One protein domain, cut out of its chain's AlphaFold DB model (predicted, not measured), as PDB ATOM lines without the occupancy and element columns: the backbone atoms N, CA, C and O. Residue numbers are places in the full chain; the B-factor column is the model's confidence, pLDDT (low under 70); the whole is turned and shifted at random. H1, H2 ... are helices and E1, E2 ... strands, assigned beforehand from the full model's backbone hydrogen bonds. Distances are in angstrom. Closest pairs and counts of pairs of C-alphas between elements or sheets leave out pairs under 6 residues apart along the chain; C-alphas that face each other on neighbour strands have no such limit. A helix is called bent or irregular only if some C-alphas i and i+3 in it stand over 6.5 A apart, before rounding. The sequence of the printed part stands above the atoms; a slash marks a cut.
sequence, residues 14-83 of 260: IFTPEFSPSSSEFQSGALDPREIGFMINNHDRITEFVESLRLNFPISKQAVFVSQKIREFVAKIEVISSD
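What this domain is: This is residues 14 to 83 of the 260 residues of an uncharacterized protein of Sphingobacterium sp. UDSM-2020 (UniProt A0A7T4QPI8). A long helix, H3, and a shorter one, H2, meet at a steep angle, H2 packing with its beginning on the stretch 67 to 74 of H3, and on the other side of H2 the printed part makes a wide, open loop with the tiny helix H1 at its far end. The loop is closed at its base by a short parallel pairing of residues 14 to 15 with residues 38 to 39 of E1, while residues 52 to 58, at the end of H2 and after it, stick out free. The printed part has 70 residues, with three named helices and one named strand in the order H1, E1, H2, H3, and its class is mostly helix. E1 pairs with no named strand. The whole is loose and flat, with a radius of gyration of the C-alphas of 14.2 A and spans of 41 by 33 by 15 A.

Where its parts are: The printed part begins at Ile 14, whose C-alpha is at (47.975, 9.260, -34.295). H1 is residues 24 to 27, 5.1 A from first to last C-alpha. E1 is residues 37 to 39, 7.2 A long. H2 is residues 43 to 53, 15.4 A long, and begins with C-alpha 43 at (51.500, -2.497, -34.098). H3, the longest helix, is residues 63 to 83, 30.7 A long, and ends with C-alpha 83 at (63.664, 7.709, -47.048). No helix is bent or irregular.

How they stand to each other: Residues 14 to 15 pair with residues 38 to 39 of E1, parallel. H1 touches no helix, and it is apart from E1. The closest C-alphas of E1 and H2 are those of Phe 38 and Arg 45, 6.5 A apart. H2 and H3 touch, H3 with residues 67 to 74 alone, and their closest C-alphas are those of His 43 and Ile 70, 7.0 A apart. Their lines stand at a steep tilt of 54 degrees, and they run opposite ways. E1 and H3 are apart. In H2 and H3 every backbone O of residue i and N of residue i+4 are within hydrogen-bond range; H1 is too short for such a pair, and its one O i to N i+3 pair is within range.

The domain as a whole: The two C-alphas farthest apart are those of Ser 24 and Gln 62, at 41.4 A. The first and last printed C-alphas, of Ile 14 and Asp 83, are 20.3 A apart. The printed part has no cut. The link from E1 to H2 is tight, and those from H1 to E1 and from H2 to H3 are short. The mean pLDDT of the printed part is 78.2; it is under 70 at residue 21, residues 24 to 35 and residues 81 to 83.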
ATOM      1  N   ILE A  14      46.999  10.117 -33.624       81.56
ATOM      2  CA  ILE A  14      47.975   9.260 -34.295       81.56
ATOM      3  C   ILE A  14      49.198  10.105 -34.647       81.56
ATOM      4  O   ILE A  14      49.106  11.065 -35.414       81.56
ATOM      5  N   PHE A  15      50.346   9.755 -34.075       80.88
ATOM      6  CA  PHE A  15      51.609  10.454 -34.284       80.88
ATOM      7  C   PHE A  15      52.413   9.816 -35.413       80.88
ATOM      8  O   PHE A  15      52.493   8.592 -35.518       80.88
ATOM      9  N   THR A  16      53.065  10.639 -36.233       80.75
ATOM     10  CA  THR A  16      54.091  10.154 -37.167       80.75
ATOM     11  C   THR A  16      55.325   9.671 -36.395       80.75
ATOM     12  O   THR A  16      55.590  10.226 -35.331       80.75
ATOM     13  N   PRO A  17      56.125   8.727 -36.926       76.62
ATOM     14  CA  PRO A  17      57.252   8.137 -36.190       76.62
ATOM     15  C   PRO A  17      58.286   9.163 -35.695       76.62
ATOM     16  O   PRO A  17      58.811   9.029 -34.598       76.62
ATOM     17  N   GLU A  18      58.502  10.235 -36.461       76.00
ATOM     18  CA  GLU A  18      59.442  11.320 -36.132       76.00
ATOM     19  C   GLU A  18      58.859  12.399 -35.200       76.00
ATOM     20  O   GLU A  18      59.514  13.392 -34.876       76.00
ATOM     21  N   PHE A  19      57.591  12.275 -34.800       76.62
ATOM     22  CA  PHE A  19      56.953  13.278 -33.959       76.62
ATOM     23  C   PHE A  19      57.364  13.092 -32.500       76.62
ATOM     24  O   PHE A  19      57.212  12.014 -31.934       76.62
ATOM     25  N   SER A  20      57.825  14.169 -31.859       74.69
ATOM     26  CA  SER A  20      58.132  14.165 -30.427       74.69
ATOM     27  C   SER A  20      56.943  14.694 -29.611       74.69
ATOM     28  O   SER A  20      56.760  15.917 -29.513       74.69
ATOM     29  N   PRO A  21      56.156  13.812 -28.959       68.56
ATOM     30  CA  PRO A  21      55.047  14.212 -28.087       68.56
ATOM     31  C   PRO A  21      55.546  14.856 -26.783       68.56
ATOM     32  O   PRO A  21      54.766  15.395 -26.002       68.56
ATOM     33  N   SER A  22      56.859  14.816 -26.545       70.44
ATOM     34  CA  SER A  22      57.529  15.427 -25.399       70.44
ATOM     35  C   SER A  22      57.986  16.865 -25.659       70.44
ATOM     36  O   SER A  22      58.644  17.441 -24.798       70.44
ATOM     37  N   SER A  23      57.650  17.475 -26.796       75.94
ATOM     38  CA  SER A  23      57.940  18.895 -27.046       75.94
ATOM     39  C   SER A  23      57.145  19.813 -26.103       75.94
ATOM     40  O   SER A  23      55.975  19.571 -25.809       75.94
ATOM     41  N   SER A  24      57.785  20.872 -25.599       68.94
ATOM     42  CA  SER A  24      57.194  21.838 -24.653       68.94
ATOM     43  C   SER A  24      55.929  22.515 -25.186       68.94
ATOM     44  O   SER A  24      54.996  22.814 -24.444       68.94
ATOM     45  N   GLU A  25      55.883  22.705 -26.496       69.12
ATOM     46  CA  GLU A  25      54.797  23.299 -27.257       69.12
ATOM     47  C   GLU A  25      53.550  22.410 -27.231       69.12
ATOM     48  O   GLU A  25      52.433  22.918 -27.232       69.12
ATOM     49  N   PHE A  26      53.736  21.089 -27.149       65.88
ATOM     50  CA  PHE A  26      52.660  20.098 -27.159       65.88
ATOM     51  C   PHE A  26      52.223  19.678 -25.743       65.88
ATOM     52  O   PHE A  26      51.106  19.207 -25.557       65.88
ATOM     53  N   GLN A  27      53.064  19.916 -24.729       65.50
ATOM     54  CA  GLN A  27      52.763  19.661 -23.310       65.50
ATOM     55  C   GLN A  27      51.866  20.724 -22.658       65.50
ATOM     56  O   GLN A  27      51.307  20.487 -21.592       65.50
ATOM     57  N   SER A  28      51.745  21.907 -23.265       64.50
ATOM     58  CA  SER A  28      50.982  23.033 -22.698       64.50
ATOM     59  C   SER A  28      49.489  23.039 -23.070       64.50
ATOM     60  O   SER A  28      48.774  23.988 -22.742       64.50
ATOM     61  N   GLY A  29      49.009  21.996 -23.759       65.50
ATOM     62  CA  GLY A  29      47.616  21.852 -24.188       65.50
ATOM     63  C   GLY A  29      46.657  21.388 -23.083       65.50
ATOM     64  O   GLY A  29      47.067  20.912 -22.032       65.50
ATOM     65  N   ALA A  30      45.349  21.510 -23.336       59.59
ATOM     66  CA  ALA A  30      44.286  21.100 -22.404       59.59
ATOM     67  C   ALA A  30      44.073  19.573 -22.310       59.59
ATOM     68  O   ALA A  30      43.360  19.107 -21.424       59.59
ATOM     69  N   LEU A  31      44.659  18.808 -23.230       63.00
ATOM     70  CA  LEU A  31      44.609  17.349 -23.288       63.00
ATOM     71  C   LEU A  31      46.047  16.839 -23.304       63.00
ATOM     72  O   LEU A  31      46.837  17.363 -24.090       63.00
ATOM     73  N   ASP A  32      46.381  15.844 -22.473       65.62
ATOM     74  CA  ASP A  32      47.705  15.221 -22.521       65.62
ATOM     75  C   ASP A  32      47.775  14.272 -23.733       65.62
ATOM     76  O   ASP A  32      47.134  13.217 -23.737       65.62
ATOM     77  N   PRO A  33      48.554  14.609 -24.773       63.81
ATOM     78  CA  PRO A  33      48.658  13.816 -25.993       63.81
ATOM     79  C   PRO A  33      49.232  12.410 -25.767       63.81
ATOM     80  O   PRO A  33      49.083  11.552 -26.635       63.81
ATOM     81  N   ARG A  34      49.880  12.156 -24.623       63.78
ATOM     82  CA  ARG A  34      50.417  10.836 -24.254       63.78
ATOM     83  C   ARG A  34      49.341   9.888 -23.741       63.78
ATOM     84  O   ARG A  34      49.515   8.678 -23.838       63.78
ATOM     85  N   GLU A  35      48.258  10.427 -23.191       66.00
ATOM     86  CA  GLU A  35      47.145   9.629 -22.673       66.00
ATOM     87  C   GLU A  35      46.162   9.237 -23.780       66.00
ATOM     88  O   GLU A  35      45.538   8.183 -23.707       66.00
ATOM     89  N   ILE A  36      46.054  10.064 -24.823       70.56
ATOM     90  CA  ILE A  36      45.057   9.911 -25.892       70.56
ATOM     91  C   ILE A  36      45.661   9.571 -27.256       70.56
ATOM     92  O   ILE A  36      44.944   9.570 -28.251       70.56
ATOM     93  N   GLY A  37      46.968   9.328 -27.355       73.12
ATOM     94  CA  GLY A  37      47.619   9.124 -28.644       73.12
ATOM     95  C   GLY A  37      48.693   8.050 -28.668       73.12
ATOM     96  O   GLY A  37      49.228   7.643 -27.642       73.12
ATOM     97  N   PHE A  38      49.013   7.587 -29.875       81.81
ATOM     98  CA  PHE A  38      50.016   6.555 -30.106       81.81
ATOM     99  C   PHE A  38      50.787   6.788 -31.409       81.81
ATOM    100  O   PHE A  38      50.341   7.502 -32.307       81.81
ATOM    101  N   MET A  39      51.975   6.189 -31.506       83.75
ATOM    102  CA  MET A  39      52.804   6.257 -32.710       83.75
ATOM    103  C   MET A  39      52.273   5.317 -33.787       83.75
ATOM    104  O   MET A  39      52.025   4.147 -33.522       83.75
ATOM    105  N   ILE A  40      52.158   5.803 -35.018       83.50
ATOM    106  CA  ILE A  40      51.587   5.066 -36.155       83.50
ATOM    107  C   ILE A  40      52.395   3.822 -36.577       83.50
ATOM    108  O   ILE A  40      51.935   3.053 -37.411       83.50
ATOM    109  N   ASN A  41      53.594   3.622 -36.025       83.31
ATOM    110  CA  ASN A  41      54.407   2.415 -36.198       83.31
ATOM    111  C   ASN A  41      54.205   1.379 -35.075       83.31
ATOM    112  O   ASN A  41      54.760   0.287 -35.137       83.31
ATOM    113  N   ASN A  42      53.419   1.692 -34.043       83.44
ATOM    114  CA  ASN A  42      53.147   0.770 -32.950       83.44
ATOM    115  C   ASN A  42      52.025  -0.201 -33.344       83.44
ATOM    116  O   ASN A  42      50.847   0.158 -33.343       83.44
ATOM    117  N   HIS A  43      52.408  -1.438 -33.659       85.31
ATOM    118  CA  HIS A  43      51.500  -2.497 -34.098       85.31
ATOM    119  C   HIS A  43      50.326  -2.739 -33.131       85.31
ATOM    120  O   HIS A  43      49.170  -2.830 -33.558       85.31
ATOM    121  N   ASP A  44      50.600  -2.800 -31.830       83.94
ATOM    122  CA  ASP A  44      49.598  -3.144 -30.818       83.94
ATOM    123  C   ASP A  44      48.556  -2.036 -30.678       83.94
ATOM    124  O   ASP A  44      47.352  -2.291 -30.676       83.94
ATOM    125  N   ARG A  45      49.006  -0.778 -30.680       84.19
ATOM    126  CA  ARG A  45      48.114   0.383 -30.594       84.19
ATOM    127  C   ARG A  45      47.254   0.572 -31.839       84.19
ATOM    128  O   ARG A  45      46.090   0.943 -31.720       84.19
ATOM    129  N   ILE A  46      47.784   0.266 -33.025       85.69
ATOM    130  CA  ILE A  46      46.984   0.243 -34.259       85.69
ATOM    131  C   ILE A  46      45.921  -0.850 -34.178       85.69
ATOM    132  O   ILE A  46      44.791  -0.634 -34.606       85.69
ATOM    133  N   THR A  47      46.260  -2.010 -33.618       86.44
ATOM    134  CA  THR A  47      45.308  -3.113 -33.446       86.44
ATOM    135  C   THR A  47      44.177  -2.714 -32.497       86.44
ATOM    136  O   THR A  47      43.011  -2.841 -32.866       86.44
ATOM    137  N   GLU A  48      44.499  -2.144 -31.331       83.56
ATOM    138  CA  GLU A  48      43.511  -1.596 -30.384       83.56
ATOM    139  C   GLU A  48      42.611  -0.536 -31.039       83.56
ATOM    140  O   GLU A  48      41.390  -0.555 -30.871       83.56
ATOM    141  N   PHE A  49      43.201   0.356 -31.839       85.00
ATOM    142  CA  PHE A  49      42.474   1.387 -32.576       85.00
ATOM    143  C   PHE A  49      41.546   0.806 -33.652       85.00
ATOM    144  O   PHE A  49      40.412   1.247 -33.817       85.00
ATOM    145  N   VAL A  50      41.980  -0.217 -34.385       85.19
ATOM    146  CA  VAL A  50      41.125  -0.886 -35.375       85.19
ATOM    147  C   VAL A  50      39.959  -1.606 -34.697       85.19
ATOM    148  O   VAL A  50      38.849  -1.597 -35.233       85.19
ATOM    149  N   GLU A  51      40.174  -2.195 -33.520       83.50
ATOM    150  CA  GLU A  51      39.105  -2.809 -32.730       83.50
ATOM    151  C   GLU A  51      38.089  -1.772 -32.223       83.50
ATOM    152  O   GLU A  51      36.889  -2.039 -32.300       83.50
ATOM    153  N   SER A  52      38.512  -0.576 -31.790       82.50
ATOM    154  CA  SER A  52      37.566   0.483 -31.388       82.50
ATOM    155  C   SER A  52      36.723   0.985 -32.567       82.50
ATOM    156  O   SER A  52      35.505   1.141 -32.450       82.50
ATOM    157  N   LEU A  53      37.326   1.124 -33.753       83.12
ATOM    158  CA  LEU A  53      36.619   1.543 -34.966       83.12
ATOM    159  C   LEU A  53      35.551   0.542 -35.436       83.12
ATOM    160  O   LEU A  53      34.631   0.936 -36.158       83.12
ATOM    161  N   ARG A  54      35.604  -0.731 -35.023       84.25
ATOM    162  CA  ARG A  54      34.585  -1.734 -35.399       84.25
ATOM    163  C   ARG A  54      33.180  -1.391 -34.918       84.25
ATOM    164  O   ARG A  54      32.217  -1.891 -35.495       84.25
ATOM    165  N   LEU A  55      33.053  -0.562 -33.883       80.62
ATOM    166  CA  LEU A  55      31.751  -0.106 -33.393       80.62
ATOM    167  C   LEU A  55      31.046   0.805 -34.407       80.62
ATOM    168  O   LEU A  55      29.821   0.784 -34.502       80.62
ATOM    169  N   ASN A  56      31.823   1.559 -35.190       82.12
ATOM    170  CA  ASN A  56      31.326   2.634 -36.046       82.12
ATOM    171  C   ASN A  56      31.508   2.354 -37.549       82.12
ATOM    172  O   ASN A  56      30.834   2.972 -38.373       82.12
ATOM    173  N   PHE A  57      32.383   1.415 -37.924       82.12
ATOM    174  CA  PHE A  57      32.740   1.137 -39.316       82.12
ATOM    175  C   PHE A  57      32.610  -0.354 -39.670       82.12
ATOM    176  O   PHE A  57      32.910  -1.217 -38.842       82.12
ATOM    177  N   PRO A  58      32.220  -0.693 -40.917       83.44
ATOM    178  CA  PRO A  58      32.097  -2.075 -41.385       83.44
ATOM    179  C   PRO A  58      33.476  -2.687 -41.696       83.44
ATOM    180  O   PRO A  58      33.812  -2.971 -42.844       83.44
ATOM    181  N   ILE A  59      34.298  -2.864 -40.664       83.88
ATOM    182  CA  ILE A  59      35.625  -3.482 -40.756       83.88
ATOM    183  C   ILE A  59      35.471  -5.010 -40.764       83.88
ATOM    184  O   ILE A  59      34.598  -5.570 -40.098       83.88
ATOM    185  N   SER A  60      36.325  -5.698 -41.528       83.06
ATOM    186  CA  SER A  60      36.348  -7.164 -41.570       83.06
ATOM    187  C   SER A  60      36.557  -7.762 -40.174       83.06
ATOM    188  O   SER A  60      37.438  -7.336 -39.426       83.06
ATOM    189  N   LYS A  61      35.766  -8.790 -39.840       81.44
ATOM    190  CA  LYS A  61      35.897  -9.563 -38.592       81.44
ATOM    191  C   LYS A  61      37.029 -10.590 -38.649       81.44
ATOM    192  O   LYS A  61      37.364 -11.185 -37.628       81.44
ATOM    193  N   GLN A  62      37.602 -10.814 -39.833       85.50
ATOM    194  CA  GLN A  62      38.666 -11.788 -40.022       85.50
ATOM    195  C   GLN A  62      39.973 -11.235 -39.450       85.50
ATOM    196  O   GLN A  62      40.675 -10.470 -40.111       85.50
ATOM    197  N   ALA A  63      40.298 -11.640 -38.219       79.06
ATOM    198  CA  ALA A  63      41.457 -11.142 -37.478       79.06
ATOM    199  C   ALA A  63      42.772 -11.285 -38.264       79.06
ATOM    200  O   ALA A  63      43.581 -10.368 -38.258       79.06
ATOM    201  N   VAL A  64      42.934 -12.384 -39.010       77.81
ATOM    202  CA  VAL A  64      44.126 -12.654 -39.838       77.81
ATOM    203  C   VAL A  64      44.289 -11.631 -40.965       77.81
ATOM    204  O   VAL A  64      45.383 -11.135 -41.207       77.81
ATOM    205  N   PHE A  65      43.196 -11.275 -41.644       82.19
ATOM    206  CA  PHE A  65      43.246 -10.286 -42.720       82.19
ATOM    207  C   PHE A  65      43.588  -8.900 -42.168       82.19
ATOM    208  O   PHE A  65      44.372  -8.159 -42.756       82.19
ATOM    209  N   VAL A  66      43.009  -8.561 -41.016       83.44
ATOM    210  CA  VAL A  66      43.265  -7.291 -40.339       83.44
ATOM    211  C   VAL A  66      44.718  -7.213 -39.867       83.44
ATOM    212  O   VAL A  66      45.389  -6.236 -40.189       83.44
ATOM    213  N   SER A  67      45.242  -8.241 -39.193       84.19
ATOM    214  CA  SER A  67      46.629  -8.251 -38.707       84.19
ATOM    215  C   SER A  67      47.649  -8.218 -39.846       84.19
ATOM    216  O   SER A  67      48.618  -7.463 -39.781       84.19
ATOM    217  N   GLN A  68      47.403  -8.942 -40.943       86.38
ATOM    218  CA  GLN A  68      48.249  -8.878 -42.135       86.38
ATOM    219  C   GLN A  68      48.265  -7.469 -42.737       86.38
ATOM    220  O   GLN A  68      49.330  -6.949 -43.069       86.38
ATOM    221  N   LYS A  69      47.100  -6.817 -42.843       88.50
ATOM    222  CA  LYS A  69      47.012  -5.450 -43.370       88.50
ATOM    223  C   LYS A  69      47.664  -4.422 -42.453       88.50
ATOM    224  O   LYS A  69      48.288  -3.496 -42.963       88.50
ATOM    225  N   ILE A  70      47.583  -4.606 -41.135       87.81
ATOM    226  CA  ILE A  70      48.316  -3.786 -40.161       87.81
ATOM    227  C   ILE A  70      49.828  -3.980 -40.340       87.81
ATOM    228  O   ILE A  70      50.556  -2.995 -40.422       87.81
ATOM    229  N   ARG A  71      50.310  -5.219 -40.493       87.56
ATOM    230  CA  ARG A  71      51.737  -5.506 -40.722       87.56
ATOM    231  C   ARG A  71      52.247  -4.902 -42.033       87.56
ATOM    232  O   ARG A  71      53.281  -4.242 -42.039       87.56
ATOM    233  N   GLU A  72      51.503  -5.068 -43.129       89.44
ATOM    234  CA  GLU A  72      51.803  -4.421 -44.416       89.44
ATOM    235  C   GLU A  72      51.862  -2.892 -44.284       89.44
ATOM    236  O   GLU A  72      52.679  -2.237 -44.931       89.44
ATOM    237  N   PHE A  73      50.975  -2.313 -43.475       88.81
ATOM    238  CA  PHE A  73      50.916  -0.878 -43.235       88.81
ATOM    239  C   PHE A  73      52.117  -0.375 -42.426       88.81
ATOM    240  O   PHE A  73      52.771   0.572 -42.859       88.81
ATOM    241  N   VAL A  74      52.456  -1.031 -41.312       87.81
ATOM    242  CA  VAL A  74      53.618  -0.671 -40.483       87.81
ATOM    243  C   VAL A  74      54.913  -0.788 -41.291       87.81
ATOM    244  O   VAL A  74      55.693   0.160 -41.319       87.81
ATOM    245  N   ALA A  75      55.084  -1.872 -42.057       86.38
ATOM    246  CA  ALA A  75      56.248  -2.056 -42.924       86.38
ATOM    247  C   ALA A  75      56.389  -0.930 -43.968       86.38
ATOM    248  O   ALA A  75      57.486  -0.437 -44.220       86.38
ATOM    249  N   LYS A  76      55.278  -0.458 -44.554       87.38
ATOM    250  CA  LYS A  76      55.299   0.695 -45.477       87.38
ATOM    251  C   LYS A  76      55.719   1.992 -44.782       87.38
ATOM    252  O   LYS A  76      56.393   2.813 -45.397       87.38
ATOM    253  N   ILE A  77      55.324   2.190 -43.527       83.38
ATOM    254  CA  ILE A  77      55.686   3.382 -42.751       83.38
ATOM    255  C   ILE A  77      57.171   3.395 -42.385       83.38
ATOM    256  O   ILE A  77      57.799   4.454 -42.442       83.38
ATOM    257  N   GLU A  78      57.751   2.244 -42.054       81.50
ATOM    258  CA  GLU A  78      59.188   2.127 -41.775       81.50
ATOM    259  C   GLU A  78      60.042   2.483 -43.001       81.50
ATOM    260  O   GLU A  78      61.037   3.205 -42.879       81.50
ATOM    261  N   VAL A  79      59.605   2.076 -44.198       80.19
ATOM    262  CA  VAL A  79      60.248   2.464 -45.467       80.19
ATOM    263  C   VAL A  79      60.200   3.985 -45.663       80.19
ATOM    264  O   VAL A  79      61.225   4.604 -45.935       80.19
ATOM    265  N   ILE A  80      59.040   4.612 -45.440       73.38
ATOM    266  CA  ILE A  80      58.871   6.069 -45.599       73.38
ATOM    267  C   ILE A  80      59.715   6.854 -44.584       73.38
ATOM    268  O   ILE A  80      60.259   7.902 -44.923       73.38
ATOM    269  N   SER A  81      59.848   6.348 -43.357       64.56
ATOM    270  CA  SER A  81      60.657   6.991 -42.309       64.56
ATOM    271  C   SER A  81      62.155   6.945 -42.646       64.56
ATOM    272  O   SER A  81      62.891   7.891 -42.361       64.56
ATOM    273  N   SER A  82      62.591   5.885 -43.334       61.97
ATOM    274  CA  SER A  82      63.982   5.688 -43.765       61.97
ATOM    275  C   SER A  82      64.372   6.577 -44.957       61.97
ATOM    276  O   SER A  82      65.504   7.060 -45.022       61.97
ATOM    277  N   ASP A  83      63.432   6.869 -45.861       54.72
ATOM    278  CA  ASP A  83      63.664   7.709 -47.048       54.72
ATOM    279  C   ASP A  83      63.753   9.220 -46.735       54.72
ATOM    280  O   ASP A  83      64.224  10.008 -47.561       54.72
TER     281      ASP A  83